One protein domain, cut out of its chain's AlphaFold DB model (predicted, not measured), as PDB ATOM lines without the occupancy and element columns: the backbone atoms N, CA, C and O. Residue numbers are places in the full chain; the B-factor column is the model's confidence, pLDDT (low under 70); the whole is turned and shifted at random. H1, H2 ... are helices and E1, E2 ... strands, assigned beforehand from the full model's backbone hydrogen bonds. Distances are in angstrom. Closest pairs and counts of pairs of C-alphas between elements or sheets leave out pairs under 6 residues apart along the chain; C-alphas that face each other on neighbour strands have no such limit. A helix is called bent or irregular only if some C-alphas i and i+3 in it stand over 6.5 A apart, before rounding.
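Overview. This is residues 2 to 44 of the 119 residues of an uncharacterized protein of Arabidopsis thaliana (UniProt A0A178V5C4). Two short parallel strands, E1 and E2, lie side by side as a small two-stranded ribbon, and the one helix, H1, runs back along it at some distance, with few contacts, so that E1, H1 and E2 draw a narrow open loop. The far end of that loop, residues 20 to 25, sticks out, and after E2 a tail without a named element, residues 33 to 44, runs on past the ribbon and folds back. The printed part has 43 residues, with one named helix and two named strands in the order E1, H1, E2, and its class is mixed, helices and strands. It is only just compact, close to loose, with a radius of gyration of the C-alphas of 10.7 A, and it is elongated, spanning 30 by 17 by 10 A.

Arrangement. Look first at the sheet, made of E1, residues 2 to 5, and E2, residues 29 to 32. They are parallel neighbours, with 12 degrees between their directions. C-alphas 3 and 30 face each other at 4.6 A, and C-alphas 5 and 32 at 5.1 A. Check the backbone there: N 3 and O 29 are 3.0 A apart, and N 31 and O 3 are 2.8 A apart, both within hydrogen-bond range. From the sheet move to H1, residues 9 to 22, whose closest C-alphas to E2 are those of Asn 9 and Phe 32, 7.1 A apart. E1, H1 and E2 form a strand-helix-strand unit, two parallel neighbour strands with a helix between them along the chain, and its crossover is right-handed. Within H1, 8 of 10 O i to N i+4 pairs are within hydrogen-bond range.

Along the chain. Find C-alpha 2 at (132.809, 188.991, 232.926); from there E1 runs 9.8 A to C-alpha 5. H1 begins at C-alpha 9, at (139.294, 194.534, 247.901), and runs 20.2 A to C-alpha 22. It is irregular: C-alphas 10 and 13 are 7.9 A apart. E2 runs 10.1 A from C-alpha 29 to C-alpha 32, at (136.528, 190.083, 243.150).

Size, cuts and confidence. The C-alphas of Gly 25 and Leu 38, the two farthest apart, are 31.3 A from each other, while those of Ser 2 and Pro 44 are 15.1 A apart. The link from E1 to H1 is tight, with 3 residues, and that from H1 to E2 is short, with 6. Residues 20 to 25, of which 20 to 22 belong to H1, stand free. The C-alphas of residues 33 to 44 lie 8 to 16 A from the mean of all C-alphas. The printed part has no cut; its mean pLDDT is 93.3, and no printed residue is under 70.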
ATOM      1  N   SER A   2     132.599 188.453 231.577       97.00
ATOM      2  CA  SER A   2     132.809 188.991 232.926       97.00
ATOM      3  C   SER A   2     134.278 188.835 233.302       97.00
ATOM      4  O   SER A   2     134.920 187.889 232.853       97.00
ATOM      5  N   VAL A   3     134.792 189.733 234.142       97.88
ATOM      6  CA  VAL A   3     136.120 189.589 234.753       97.88
ATOM      7  C   VAL A   3     135.952 188.939 236.120       97.88
ATOM      8  O   VAL A   3     135.129 189.387 236.915       97.88
ATOM      9  N   VAL A   4     136.741 187.906 236.416       97.56
ATOM     10  CA  VAL A   4     136.823 187.300 237.753       97.56
ATOM     11  C   VAL A   4     138.273 187.362 238.215       97.56
ATOM     12  O   VAL A   4     139.149 186.713 237.642       97.56
ATOM     13  N   THR A   5     138.549 188.155 239.246       96.75
ATOM     14  CA  THR A   5     139.912 188.435 239.707       96.75
ATOM     15  C   THR A   5     140.111 188.049 241.165       96.75
ATOM     16  O   THR A   5     139.250 188.293 242.001       96.75
ATOM     17  N   SER A   6     141.268 187.472 241.494       95.06
ATOM     18  CA  SER A   6     141.638 187.144 242.880       95.06
ATOM     19  C   SER A   6     142.205 188.339 243.651       95.06
ATOM     20  O   SER A   6     142.570 188.184 244.813       95.06
ATOM     21  N   ARG A   7     142.293 189.520 243.019       94.75
ATOM     22  CA  ARG A   7     142.756 190.765 243.647       94.75
ATOM     23  C   ARG A   7     141.982 191.065 244.932       94.75
ATOM     24  O   ARG A   7     140.783 190.798 245.028       94.75
ATOM     25  N   GLN A   8     142.690 191.642 245.899       93.56
ATOM     26  CA  GLN A   8     142.118 192.059 247.174       93.56
ATOM     27  C   GLN A   8     141.195 193.267 246.999       93.56
ATOM     28  O   GLN A   8     141.414 194.109 246.126       93.56
ATOM     29  N   ASN A   9     140.213 193.396 247.889       91.88
ATOM     30  CA  ASN A   9     139.294 194.534 247.901       91.88
ATOM     31  C   ASN A   9     140.014 195.876 248.110       91.88
ATOM     32  O   ASN A   9     139.540 196.889 247.618       91.88
ATOM     33  N   ALA A  10     141.181 195.879 248.763       92.62
ATOM     34  CA  ALA A  10     141.987 197.083 248.983       92.62
ATOM     35  C   ALA A  10     142.472 197.767 247.687       92.62
ATOM     36  O   ALA A  10     142.872 198.924 247.727       92.62
ATOM     37  N   ILE A  11     142.465 197.061 246.549       93.81
ATOM     38  CA  ILE A  11     142.859 197.597 245.233       93.81
ATOM     39  C   ILE A  11     141.704 197.565 244.225       93.81
ATOM     40  O   ILE A  11     141.926 197.567 243.008       93.81
ATOM     41  N   LYS A  12     140.466 197.476 244.720       95.19
ATOM     42  CA  LYS A  12     139.271 197.343 243.891       95.19
ATOM     43  C   LYS A  12     139.072 198.567 243.010       95.19
ATOM     44  O   LYS A  12     138.950 198.404 241.801       95.19
ATOM     45  N   GLU A  13     139.092 199.761 243.590       97.12
ATOM     46  CA  GLU A  13     138.848 201.025 242.891       97.12
ATOM     47  C   GLU A  13     139.857 201.218 241.755       97.12
ATOM     48  O   GLU A  13     139.458 201.362 240.604       97.12
ATOM     49  N   HIS A  14     141.154 201.051 242.036       97.62
ATOM     50  CA  HIS A  14     142.204 201.122 241.013       97.62
ATOM     51  C   HIS A  14     142.040 200.084 239.898       97.62
ATOM     52  O   HIS A  14     142.343 200.352 238.739       97.62
ATOM     53  N   THR A  15     141.569 198.879 240.233       97.12
ATOM     54  CA  THR A  15     141.318 197.839 239.227       97.12
ATOM     55  C   THR A  15     140.129 198.213 238.338       97.12
ATOM     56  O   THR A  15     140.191 198.001 237.130       97.12
ATOM     57  N   LEU A  16     139.063 198.776 238.917       97.81
ATOM     58  CA  LEU A  16     137.894 199.245 238.170       97.81
ATOM     59  C   LEU A  16     138.250 200.418 237.250       97.81
ATOM     60  O   LEU A  16     137.901 200.379 236.074       97.81
ATOM     61  N   GLU A  17     138.997 201.405 237.750       98.00
ATOM     62  CA  GLU A  17     139.488 202.540 236.957       98.00
ATOM     63  C   GLU A  17     140.350 202.077 235.779       98.00
ATOM     64  O   GLU A  17     140.134 202.502 234.647       98.00
ATOM     65  N   TRP A  18     141.292 201.161 236.023       98.12
ATOM     66  CA  TRP A  18     142.153 200.626 234.969       98.12
ATOM     67  C   TRP A  18     141.340 199.918 233.875       98.12
ATOM     68  O   TRP A  18     141.590 200.117 232.687       98.12
ATOM     69  N   ILE A  19     140.336 199.121 234.256       97.94
ATOM     70  CA  ILE A  19     139.467 198.438 233.289       97.94
ATOM     71  C   ILE A  19     138.642 199.445 232.484       97.94
ATOM     72  O   ILE A  19     138.554 199.293 231.271       97.94
ATOM     73  N   GLU A  20     138.075 200.474 233.114       97.06
ATOM     74  CA  GLU A  20     137.272 201.479 232.405       97.06
ATOM     75  C   GLU A  20     138.113 202.298 231.414       97.06
ATOM     76  O   GLU A  20     137.660 202.586 230.311       97.06
ATOM     77  N   ILE A  21     139.366 202.613 231.760       98.19
ATOM     78  CA  ILE A  21     140.288 203.338 230.872       98.19
ATOM     79  C   ILE A  21     140.633 202.515 229.622       98.19
ATOM     80  O   ILE A  21     140.704 203.063 228.522       98.19
ATOM     81  N   HIS A  22     140.883 201.214 229.779       98.12
ATOM     82  CA  HIS A  22     141.420 200.377 228.700       98.12
ATOM     83  C   HIS A  22     140.359 199.559 227.948       98.12
ATOM     84  O   HIS A  22     140.578 199.197 226.793       98.12
ATOM     85  N   PHE A  23     139.216 199.276 228.577       97.38
ATOM     86  CA  PHE A  23     138.151 198.417 228.049       97.38
ATOM     87  C   PHE A  23     136.741 198.968 228.360       97.38
ATOM     88  O   PHE A  23     135.900 198.228 228.892       97.38
ATOM     89  N   PRO A  24     136.453 200.243 228.033       97.00
ATOM     90  CA  PRO A  24     135.198 200.893 228.409       97.00
ATOM     91  C   PRO A  24     133.988 200.128 227.862       97.00
ATOM     92  O   PRO A  24     133.901 199.828 226.669       97.00
ATOM     93  N   GLY A  25     133.051 199.779 228.749       94.94
ATOM     94  CA  GLY A  25     131.800 199.095 228.398       94.94
ATOM     95  C   GLY A  25     131.923 197.647 227.895       94.94
ATOM     96  O   GLY A  25     130.909 197.057 227.517       94.94
ATOM     97  N   LEU A  26     133.121 197.045 227.888       96.75
ATOM     98  CA  LEU A  26     133.331 195.698 227.337       96.75
ATOM     99  C   LEU A  26     132.782 194.588 228.247       96.75
ATOM    100  O   LEU A  26     132.184 193.608 227.784       96.75
ATOM    101  N   PHE A  27     133.009 194.710 229.554       96.69
ATOM    102  CA  PHE A  27     132.653 193.674 230.522       96.69
ATOM    103  C   PHE A  27     131.303 193.961 231.169       96.69
ATOM    104  O   PHE A  27     131.049 195.057 231.656       96.69
ATOM    105  N   LYS A  28     130.441 192.938 231.238       94.69
ATOM    106  CA  LYS A  28     129.120 193.062 231.872       94.69
ATOM    107  C   LYS A  28     129.235 193.220 233.387       94.69
ATOM    108  O   LYS A  28     128.428 193.915 233.992       94.69
ATOM    109  N   GLN A  29     130.181 192.499 233.991       95.44
ATOM    110  CA  GLN A  29     130.397 192.449 235.435       95.44
ATOM    111  C   GLN A  29     131.875 192.190 235.744       95.44
ATOM    112  O   GLN A  29     132.579 191.526 234.975       95.44
ATOM    113  N   ILE A  30     132.328 192.699 236.890       96.88
ATOM    114  CA  ILE A  30     133.678 192.503 237.425       96.88
ATOM    115  C   ILE A  30     133.530 191.959 238.849       96.88
ATOM    116  O   ILE A  30     132.964 192.621 239.719       96.88
ATOM    117  N   HIS A  31     134.030 190.749 239.087       96.75
ATOM    118  CA  HIS A  31     133.910 190.028 240.351       96.75
ATOM    119  C   HIS A  31     135.274 189.892 241.030       96.75
ATOM    120  O   HIS A  31     136.254 189.487 240.400       96.75
ATOM    121  N   PHE A  32     135.323 190.181 242.330       96.31
ATOM    122  CA  PHE A  32     136.528 190.083 243.150       96.31
ATOM    123  C   PHE A  32     136.412 188.888 244.096       96.31
ATOM    124  O   PHE A  32     135.460 188.794 244.866       96.31
ATOM    125  N   GLY A  33     137.388 187.986 244.033       94.44
ATOM    126  CA  GLY A  33     137.524 186.849 244.937       94.44
ATOM    127  C   GLY A  33     138.244 187.186 246.240       94.44
ATOM    128  O   GLY A  33     138.157 186.411 247.182       94.44
ATOM    129  N   ASN A  34     138.928 188.337 246.317       92.88
ATOM    130  CA  ASN A  34     139.591 188.812 247.536       92.88
ATOM    131  C   ASN A  34     140.538 187.759 248.163       92.88
ATOM    132  O   ASN A  34     140.597 187.597 249.382       92.88
ATOM    133  N   HIS A  35     141.263 187.009 247.325       82.81
ATOM    134  CA  HIS A  35     142.114 185.908 247.781       82.81
ATOM    135  C   HIS A  35     143.322 186.462 248.553       82.81
ATOM    136  O   HIS A  35     143.859 187.520 248.217       82.81
ATOM    137  N   PHE A  36     143.765 185.733 249.582       77.06
ATOM    138  CA  PHE A  36     144.879 186.116 250.468       77.06
ATOM    139  C   PHE A  36     144.672 187.438 251.231       77.06
ATOM    140  O   PHE A  36     145.638 188.021 251.721       77.06
ATOM    141  N   ALA A  37     143.437 187.936 251.327       78.75
ATOM    142  CA  ALA A  37     143.148 189.139 252.091       78.75
ATOM    143  C   ALA A  37     143.240 188.880 253.601       78.75
ATOM    144  O   ALA A  37     142.806 187.843 254.099       78.75
ATOM    145  N   LEU A  38     143.768 189.860 254.337       73.88
ATOM    146  CA  LEU A  38     143.802 189.834 255.805       73.88
ATOM    147  C   LEU A  38     142.411 190.061 256.422       73.88
ATOM    148  O   LEU A  38     142.172 189.699 257.572       73.88
ATOM    149  N   HIS A  39     141.499 190.664 255.654       75.19
ATOM    150  CA  HIS A  39     140.154 191.037 256.078       75.19
ATOM    151  C   HIS A  39     139.133 190.835 254.949       75.19
ATOM    152  O   HIS A  39     139.456 190.930 253.762       75.19
ATOM    153  N   GLY A  40     137.874 190.633 255.340       82.19
ATOM    154  CA  GLY A  40     136.762 190.400 254.422       82.19
ATOM    155  C   GLY A  40     136.652 188.949 253.961       82.19
ATOM    156  O   GLY A  40     137.532 188.123 254.196       82.19
ATOM    157  N   GLU A  41     135.536 188.636 253.313       86.88
ATOM    158  CA  GLU A  41     135.284 187.304 252.770       86.88
ATOM    159  C   GLU A  41     136.186 187.050 251.552       86.88
ATOM    160  O   GLU A  41     136.311 187.909 250.675       86.88
ATOM    161  N   SER A  42     136.822 185.879 251.512       92.56
ATOM    162  CA  SER A  42     137.548 185.376 250.344       92.56
ATOM    163  C   SER A  42     136.662 184.358 249.643       92.56
ATOM    164  O   SER A  42     136.274 183.361 250.250       92.56
ATOM    165  N   ARG A  43     136.380 184.584 248.362       94.12
ATOM    166  CA  ARG A  43     135.527 183.724 247.542       94.12
ATOM    167  C   ARG A  43     136.329 183.121 246.390       94.12
ATOM    168  O   ARG A  43     136.963 183.863 245.633       94.12
ATOM    169  N   PRO A  44     136.334 181.790 246.234       95.19
ATOM    170  CA  PRO A  44     137.053 181.153 245.145       95.19
ATOM    171  C   PRO A  44     136.461 181.490 243.775       95.19
ATOM    172  O   PRO A  44     135.255 181.712 243.629       95.19
TER     173      PRO A  44